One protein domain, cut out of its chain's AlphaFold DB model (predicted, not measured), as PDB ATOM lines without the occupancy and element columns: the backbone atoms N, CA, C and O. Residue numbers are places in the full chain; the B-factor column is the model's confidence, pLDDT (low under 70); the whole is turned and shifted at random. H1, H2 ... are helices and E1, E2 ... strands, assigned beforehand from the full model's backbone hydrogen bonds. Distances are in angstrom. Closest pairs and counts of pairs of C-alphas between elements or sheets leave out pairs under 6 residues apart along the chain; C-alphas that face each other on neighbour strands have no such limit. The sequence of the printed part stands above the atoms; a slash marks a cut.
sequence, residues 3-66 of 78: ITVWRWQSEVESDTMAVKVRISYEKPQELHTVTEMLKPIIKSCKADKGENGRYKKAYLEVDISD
ATOM      1  N   ILE A   3     132.514 184.161 124.205       88.12
ATOM      2  CA  ILE A   3     133.740 184.970 124.180       88.12
ATOM      3  C   ILE A   3     133.345 186.447 124.202       88.12
ATOM      4  O   ILE A   3     132.592 186.907 123.348       88.12
ATOM      5  N   THR A   4     133.867 187.199 125.167       89.31
ATOM      6  CA  THR A   4     133.660 188.647 125.286       89.31
ATOM      7  C   THR A   4     135.002 189.360 125.221       89.31
ATOM      8  O   THR A   4     135.951 188.950 125.886       89.31
ATOM      9  N   VAL A   5     135.085 190.438 124.446       87.94
ATOM     10  CA  VAL A   5     136.340 191.150 124.185       87.94
ATOM     11  C   VAL A   5     136.225 192.594 124.655       87.94
ATOM     12  O   VAL A   5     135.263 193.280 124.322       87.94
ATOM     13  N   TRP A   6     137.221 193.053 125.409       85.31
ATOM     14  CA  TRP A   6     137.320 194.418 125.915       85.31
ATOM     15  C   TRP A   6     138.629 195.041 125.440       85.31
ATOM     16  O   TRP A   6     139.704 194.459 125.619       85.31
ATOM     17  N   ARG A   7     138.553 196.239 124.860       79.94
ATOM     18  CA  ARG A   7     139.747 197.023 124.534       79.94
ATOM     19  C   ARG A   7     140.312 197.613 125.822       79.94
ATOM     20  O   ARG A   7     139.598 198.310 126.537       79.94
ATOM     21  N   TRP A   8     141.579 197.332 126.107       72.44
ATOM     22  CA  TRP A   8     142.281 197.907 127.245       72.44
ATOM     23  C   TRP A   8     143.098 199.105 126.754       72.44
ATOM     24  O   TRP A   8     144.026 198.945 125.964       72.44
ATOM     25  N   GLN A   9     142.735 200.322 127.165       58.88
ATOM     26  CA  GLN A   9     143.563 201.500 126.902       58.88
ATOM     27  C   GLN A   9     144.742 201.486 127.879       58.88
ATOM     28  O   GLN A   9     144.585 201.807 129.053       58.88
ATOM     29  N   SER A  10     145.906 201.044 127.400       59.00
ATOM     30  CA  SER A  10     147.172 201.172 128.119       59.00
ATOM     31  C   SER A  10     147.849 202.474 127.706       59.00
ATOM     32  O   SER A  10     148.017 202.733 126.517       59.00
ATOM     33  N   GLU A  11     148.261 203.266 128.688       56.69
ATOM     34  CA  GLU A  11     148.909 204.570 128.534       56.69
ATOM     35  C   GLU A  11     150.430 204.410 128.352       56.69
ATOM     36  O   GLU A  11     151.226 205.007 129.066       56.69
ATOM     37  N   VAL A  12     150.854 203.519 127.450       57.09
ATOM     38  CA  VAL A  12     152.256 203.431 127.014       57.09
ATOM     39  C   VAL A  12     152.296 203.225 125.503       57.09
ATOM     40  O   VAL A  12     151.715 202.276 124.978       57.09
ATOM     41  N   GLU A  13     152.955 204.150 124.809       58.97
ATOM     42  CA  GLU A  13     153.240 204.081 123.376       58.97
ATOM     43  C   GLU A  13     154.081 202.838 123.065       58.97
ATOM     44  O   GLU A  13     155.238 202.723 123.467       58.97
ATOM     45  N   SER A  14     153.494 201.881 122.360       60.50
ATOM     46  CA  SER A  14     154.174 200.779 121.674       60.50
ATOM     47  C   SER A  14     153.210 200.260 120.606       60.50
ATOM     48  O   SER A  14     152.000 200.302 120.826       60.50
ATOM     49  N   ASP A  15     153.717 199.789 119.463       68.50
ATOM     50  CA  ASP A  15     152.985 199.377 118.241       68.50
ATOM     51  C   ASP A  15     151.959 198.218 118.401       68.50
ATOM     52  O   ASP A  15     151.608 197.521 117.443       68.50
ATOM     53  N   THR A  16     151.479 197.961 119.617       71.19
ATOM     54  CA  THR A  16     150.641 196.826 120.002       71.19
ATOM     55  C   THR A  16     149.411 197.277 120.786       71.19
ATOM     56  O   THR A  16     149.520 197.884 121.851       71.19
ATOM     57  N   MET A  17     148.221 196.919 120.301       82.75
ATOM     58  CA  MET A  17     146.968 197.094 121.029       82.75
ATOM     59  C   MET A  17     146.771 195.972 122.049       82.75
ATOM     60  O   MET A  17     146.589 194.814 121.674       82.75
ATOM     61  N   ALA A  18     146.729 196.327 123.333       83.44
ATOM     62  CA  ALA A  18     146.383 195.396 124.402       83.44
ATOM     63  C   ALA A  18     144.863 195.160 124.458       83.44
ATOM     64  O   ALA A  18     144.053 196.092 124.537       83.44
ATOM     65  N   VAL A  19     144.456 193.893 124.440       88.56
ATOM     66  CA  VAL A  19     143.053 193.476 124.495       88.56
ATOM     67  C   VAL A  19     142.869 192.425 125.577       88.56
ATOM     68  O   VAL A  19     143.672 191.506 125.729       88.56
ATOM     69  N   LYS A  20     141.773 192.542 126.327       90.44
ATOM     70  CA  LYS A  20     141.383 191.564 127.339       90.44
ATOM     71  C   LYS A  20     140.215 190.734 126.829       90.44
ATOM     72  O   LYS A  20     139.149 191.267 126.522       90.44
ATOM     73  N   VAL A  21     140.394 189.421 126.774       91.56
ATOM     74  CA  VAL A  21     139.375 188.468 126.328       91.56
ATOM     75  C   VAL A  21     138.884 187.671 127.528       91.56
ATOM     76  O   VAL A  21     139.671 187.078 128.260       91.56
ATOM     77  N   ARG A  22     137.571 187.647 127.738       92.38
ATOM     78  CA  ARG A  22     136.900 186.757 128.686       92.38
ATOM     79  C   ARG A  22     136.322 185.582 127.915       92.38
ATOM     80  O   ARG A  22     135.571 185.787 126.967       92.38
ATOM     81  N   ILE A  23     136.614 184.371 128.361       91.81
ATOM     82  CA  ILE A  23     136.055 183.141 127.806       91.81
ATOM     83  C   ILE A  23     135.252 182.455 128.896       91.81
ATOM     84  O   ILE A  23     135.801 182.113 129.941       91.81
ATOM     85  N   SER A  24     133.971 182.224 128.629       92.12
ATOM     86  CA  SER A  24     133.107 181.367 129.436       92.12
ATOM     87  C   SER A  24     132.980 180.009 128.740       92.12
ATOM     88  O   SER A  24     132.498 179.931 127.606       92.12
ATOM     89  N   TYR A  25     133.417 178.936 129.394       92.31
ATOM     90  CA  TYR A  25     133.517 177.589 128.819       92.31
ATOM     91  C   TYR A  25     133.009 176.519 129.792       92.31
ATOM     92  O   TYR A  25     133.031 176.711 131.003       92.31
ATOM     93  N   GLU A  26     132.548 175.381 129.282       91.44
ATOM     94  CA  GLU A  26     132.108 174.240 130.100       91.44
ATOM     95  C   GLU A  26     133.207 173.178 130.168       91.44
ATOM     96  O   GLU A  26     133.550 172.669 131.240       91.44
ATOM     97  N   LYS A  27     133.796 172.858 129.010       91.25
ATOM     98  CA  LYS A  27     134.799 171.799 128.870       91.25
ATOM     99  C   LYS A  27     136.198 172.401 128.736       91.25
ATOM    100  O   LYS A  27     136.384 173.321 127.942       91.25
ATOM    101  N   PRO A  28     137.223 171.841 129.403       89.94
ATOM    102  CA  PRO A  28     138.608 172.305 129.249       89.94
ATOM    103  C   PRO A  28     139.105 172.334 127.791       89.94
ATOM    104  O   PRO A  28     139.937 173.162 127.438       89.94
ATOM    105  N   GLN A  29     138.564 171.463 126.934       93.69
ATOM    106  CA  GLN A  29     138.880 171.386 125.501       93.69
ATOM    107  C   GLN A  29     138.466 172.649 124.725       93.69
ATOM    108  O   GLN A  29     139.156 173.037 123.782       93.69
ATOM    109  N   GLU A  30     137.369 173.304 125.122       92.38
ATOM    110  CA  GLU A  30     136.923 174.562 124.509       92.38
ATOM    111  C   GLU A  30     137.964 175.661 124.760       92.38
ATOM    112  O   GLU A  30     138.421 176.311 123.821       92.38
ATOM    113  N   LEU A  31     138.422 175.798 126.012       92.25
ATOM    114  CA  LEU A  31     139.471 176.755 126.374       92.25
ATOM    115  C   LEU A  31     140.799 176.444 125.674       92.25
ATOM    116  O   LEU A  31     141.463 177.358 125.185       92.25
ATOM    117  N   HIS A  32     141.186 175.167 125.618       92.31
ATOM    118  CA  HIS A  32     142.409 174.743 124.939       92.31
ATOM    119  C   HIS A  32     142.394 175.154 123.463       92.31
ATOM    120  O   HIS A  32     143.351 175.750 122.989       92.31
ATOM    121  N   THR A  33     141.282 174.920 122.763       92.12
ATOM    122  CA  THR A  33     141.139 175.278 121.343       92.12
ATOM    123  C   THR A  33     141.348 176.774 121.115       92.12
ATOM    124  O   THR A  33     142.125 177.163 120.247       92.12
ATOM    125  N   VAL A  34     140.718 177.625 121.930       91.00
ATOM    126  CA  VAL A  34     140.881 179.083 121.804       91.00
ATOM    127  C   VAL A  34     142.306 179.517 122.151       91.00
ATOM    128  O   VAL A  34     142.872 180.377 121.480       91.00
ATOM    129  N   THR A  35     142.908 178.893 123.163       90.69
ATOM    130  CA  THR A  35     144.288 179.184 123.562       90.69
ATOM    131  C   THR A  35     145.264 178.820 122.445       90.69
ATOM    132  O   THR A  35     146.108 179.641 122.118       90.69
ATOM    133  N   GLU A  36     145.118 177.659 121.795       91.94
ATOM    134  CA  GLU A  36     145.939 177.264 120.638       91.94
ATOM    135  C   GLU A  36     145.836 178.262 119.480       91.94
ATOM    136  O   GLU A  36     146.852 178.623 118.892       91.94
ATOM    137  N   MET A  37     144.628 178.741 119.170       89.81
ATOM    138  CA  MET A  37     144.417 179.704 118.083       89.81
ATOM    139  C   MET A  37     145.039 181.070 118.381       89.81
ATOM    140  O   MET A  37     145.519 181.743 117.471       89.81
ATOM    141  N   LEU A  38     145.031 181.483 119.649       89.00
ATOM    142  CA  LEU A  38     145.529 182.788 120.078       89.00
ATOM    143  C   LEU A  38     146.970 182.738 120.607       89.00
ATOM    144  O   LEU A  38     147.537 183.793 120.868       89.00
ATOM    145  N   LYS A  39     147.600 181.559 120.711       86.31
ATOM    146  CA  LYS A  39     149.005 181.369 121.118       86.31
ATOM    147  C   LYS A  39     149.991 182.413 120.585       86.31
ATOM    148  O   LYS A  39     150.788 182.878 121.394       86.31
ATOM    149  N   PRO A  40     149.980 182.796 119.290       87.38
ATOM    150  CA  PRO A  40     150.953 183.764 118.781       87.38
ATOM    151  C   PRO A  40     150.794 185.172 119.371       87.38
ATOM    152  O   PRO A  40     151.730 185.957 119.296       87.38
ATOM    153  N   ILE A  41     149.629 185.490 119.941       88.50
ATOM    154  CA  ILE A  41     149.293 186.827 120.447       88.50
ATOM    155  C   ILE A  41     148.913 186.845 121.934       88.50
ATOM    156  O   ILE A  41     148.755 187.924 122.498       88.50
ATOM    157  N   ILE A  42     148.759 185.688 122.591       89.50
ATOM    158  CA  ILE A  42     148.505 185.615 124.036       89.50
ATOM    159  C   ILE A  42     149.758 186.037 124.796       89.50
ATOM    160  O   ILE A  42     150.806 185.403 124.714       89.50
ATOM    161  N   LYS A  43     149.588 187.054 125.635       88.50
ATOM    162  CA  LYS A  43     150.559 187.486 126.634       88.50
ATOM    163  C   LYS A  43     150.399 186.717 127.940       88.50
ATOM    164  O   LYS A  43     151.376 186.287 128.547       88.50
ATOM    165  N   SER A  44     149.157 186.553 128.394       88.38
ATOM    166  CA  SER A  44     148.857 185.833 129.628       88.38
ATOM    167  C   SER A  44     147.495 185.143 129.561       88.38
ATOM    168  O   SER A  44     146.565 185.624 128.916       88.38
ATOM    169  N   CYS A  45     147.381 183.993 130.228       89.81
ATOM    170  CA  CYS A  45     146.132 183.256 130.386       89.81
ATOM    171  C   CYS A  45     145.920 182.929 131.859       89.81
ATOM    172  O   CYS A  45     146.744 182.259 132.485       89.81
ATOM    173  N   LYS A  46     144.796 183.380 132.414       90.38
ATOM    174  CA  LYS A  46     144.387 183.098 133.789       90.38
ATOM    175  C   LYS A  46     143.026 182.420 133.765       90.38
ATOM    176  O   LYS A  46     142.009 183.066 133.525       90.38
ATOM    177  N   ALA A  47     143.016 181.112 134.006       89.19
ATOM    178  CA  ALA A  47     141.785 180.390 134.285       89.19
ATOM    179  C   ALA A  47     141.334 180.725 135.710       89.19
ATOM    180  O   ALA A  47     142.125 180.629 136.653       89.19
ATOM    181  N   ASP A  48     140.078 181.134 135.850       86.69
ATOM    182  CA  ASP A  48     139.481 181.338 137.156       86.69
ATOM    183  C   ASP A  48     139.378 179.989 137.885       86.69
ATOM    184  O   ASP A  48     139.062 178.957 137.282       86.69
ATOM    185  N   LYS A  49     139.728 179.980 139.174       74.69
ATOM    186  CA  LYS A  49     139.806 178.755 139.981       74.69
ATOM    187  C   LYS A  49     138.477 178.387 140.641       74.69
ATOM    188  O   LYS A  49     138.413 177.331 141.266       74.69
ATOM    189  N   GLY A  50     137.434 179.206 140.523       67.75
ATOM    190  CA  GLY A  50     136.191 178.966 141.235       67.75
ATOM    191  C   GLY A  50     134.987 179.654 140.616       67.75
ATOM    192  O   GLY A  50     134.774 180.842 140.806       67.75
ATOM    193  N   GLU A  51     134.102 178.853 140.031       62.06
ATOM    194  CA  GLU A  51     132.685 179.198 139.952       62.06
ATOM    195  C   GLU A  51     131.845 177.953 140.253       62.06
ATOM    196  O   GLU A  51     132.007 176.918 139.610       62.06
ATOM    197  N   ASN A  52     130.922 178.059 141.217       64.50
ATOM    198  CA  ASN A  52     129.891 177.053 141.525       64.50
ATOM    199  C   ASN A  52     128.774 177.037 140.452       64.50
ATOM    200  O   ASN A  52     127.593 176.884 140.757       64.50
ATOM    201  N   GLY A  53     129.140 177.245 139.185       77.50
ATOM    202  CA  GLY A  53     128.234 177.361 138.048       77.50
ATOM    203  C   GLY A  53     128.592 176.388 136.929       77.50
ATOM    204  O   GLY A  53     129.680 175.820 136.886       77.50
ATOM    205  N   ARG A  54     127.664 176.207 135.987       84.44
ATOM    206  CA  ARG A  54     127.856 175.337 134.814       84.44
ATOM    207  C   ARG A  54     129.038 175.771 133.931       84.44
ATOM    208  O   ARG A  54     129.659 174.926 133.292       84.44
ATOM    209  N   TYR A  55     129.346 177.067 133.906       87.00
ATOM    210  CA  TYR A  55     130.407 177.651 133.088       87.00
ATOM    211  C   TYR A  55     131.577 178.117 133.957       87.00
ATOM    212  O   TYR A  55     131.388 178.813 134.952       87.00
ATOM    213  N   LYS A  56     132.789 177.766 133.535       91.19
ATOM    214  CA  LYS A  56     134.064 178.275 134.042       91.19
ATOM    215  C   LYS A  56     134.470 179.510 133.249       91.19
ATOM    216  O   LYS A  56     134.093 179.646 132.083       91.19
ATOM    217  N   LYS A  57     135.288 180.375 133.846       91.69
ATOM    218  CA  LYS A  57     135.813 181.573 133.183       91.69
ATOM    219  C   LYS A  57     137.326 181.518 133.032       91.69
ATOM    220  O   LYS A  57     138.040 180.970 133.867       91.69
ATOM    221  N   ALA A  58     137.821 182.078 131.940       92.69
ATOM    222  CA  ALA A  58     139.229 182.366 131.733       92.69
ATOM    223  C   ALA A  58     139.381 183.778 131.179       92.69
ATOM    224  O   ALA A  58     138.531 184.268 130.433       92.69
ATOM    225  N   TYR A  59     140.479 184.416 131.550       92.31
ATOM    226  CA  TYR A  59     140.850 185.742 131.095       92.31
ATOM    227  C   TYR A  59     142.171 185.640 130.346       92.31
ATOM    228  O   TYR A  59     143.162 185.157 130.896       92.31
ATOM    229  N   LEU A  60     142.168 186.089 129.097       92.19
ATOM    230  CA  LEU A  60     143.356 186.212 128.269       92.19
ATOM    231  C   LEU A  60     143.702 187.688 128.115       92.19
ATOM    232  O   LEU A  60     142.820 188.521 127.896       92.19
ATOM    233  N   GLU A  61     144.985 187.994 128.186       91.62
ATOM    234  CA  GLU A  61     145.542 189.247 127.689       91.62
ATOM    235  C   GLU A  61     146.227 188.933 126.366       91.62
ATOM    236  O   GLU A  61     147.061 188.025 126.309       91.62
ATOM    237  N   VAL A  62     145.846 189.643 125.307       89.75
ATOM    238  CA  VAL A  62     146.447 189.499 123.981       89.75
ATOM    239  C   VAL A  62     147.006 190.836 123.515       89.75
ATOM    240  O   VAL A  62     146.360 191.871 123.688       89.75
ATOM    241  N   ASP A  63     148.193 190.798 122.919       88.06
ATOM    242  CA  ASP A  63     148.831 191.957 122.301       88.06
ATOM    243  C   ASP A  63     148.661 191.830 120.779       88.06
ATOM    244  O   ASP A  63     149.176 190.909 120.146       88.06
ATOM    245  N   ILE A  64     147.888 192.739 120.184       83.75
ATOM    246  CA  ILE A  64     147.634 192.774 118.741       83.75
ATOM    247  C   ILE A  64     148.564 193.819 118.130       83.75
ATOM    248  O   ILE A  64     148.319 195.016 118.254       83.75
ATOM    249  N   SER A  65     149.635 193.383 117.471       79.50
ATOM    250  CA  SER A  65     150.461 194.269 116.643       79.50
ATOM    251  C   SER A  65     149.740 194.586 115.330       79.50
ATOM    252  O   SER A  65     149.302 193.657 114.649       79.50
ATOM    253  N   ASP A  66     149.674 195.857 114.932       67.56
ATOM    254  CA  ASP A  66     149.009 196.281 113.684       67.56
ATOM    255  C   ASP A  66     149.745 195.814 112.404       67.56
ATOM    256  O   ASP A  66     149.204 195.872 111.304       67.56
TER     257      ASP A  66
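What this domain is: This is residues 3 to 66 of the 78 residues of an uncharacterized protein of bacterium 0.1xD8-82 (UniProt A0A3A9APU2). One long, twisted sheet of four strands forms a slab, with a single helix, H1, packed over one face and the other face bare. The two long inner strands, E2 and E4, run side by side through the middle, with the shorter E1 and E3 at the edges, and the loops at residues 8 to 15 and 48 to 55 lie toward the two ends of the long axis. The printed part has 64 residues, in the order E1, E2, H1, E3, E4; the sheet order is E1, E2, E4, E3, all antiparallel, and the class is mixed, helices and strands. It is only just compact, close to loose, with a radius of gyration of the C-alphas of 12.7 A, and elongated, spanning 40 by 21 by 16 A.

How they stand to each other: Look first at E2, residues 16 to 25, and E4, residues 56 to 65, antiparallel at 160 degrees, where N 21 and O 60 are 2.8 A apart, within hydrogen-bond range. Beside E2 find E1, residues 3 to 7, its hairpin partner, with N 4 and O 22 at 2.9 A. Beside E4 find E3, residues 42 to 47, the other hairpin, with N 46 and O 59 at 2.9 A. E1 and E3 are apart. H1, residues 28 to 38, is on the sheet at a height of 9.0 A, over E4, and runs along the strands, at 1 degree to E4 on the local plane; its closest C-alphas to E4 are those of Leu 31 and Ala 58, 7.8 A apart. E2, H1 and E3 make a split strand-helix-strand unit, two strands running the same way with E4 between them, and its crossover is right-handed. In H1 every O i to N i+4 pair is within hydrogen-bond range.

Where its parts are: Find C-alpha 3 at (133.740, 184.970, 124.180), where E1 begins. E2 runs 27.2 A from C-alpha 16 at (150.641, 196.826, 120.002), and H1 runs 15.6 A. E3 covers 13.3 A and E1 13.5 A, while E4 runs 28.8 A to C-alpha 65 at (150.461, 194.269, 116.643).

The domain as a whole: The C-alphas farthest apart are those of Glu 13 and Asn 52, 40.1 A. The printed part has no cut and no long link. Look for pLDDT under 70 at residues 9 to 15, 50 to 52 and 66.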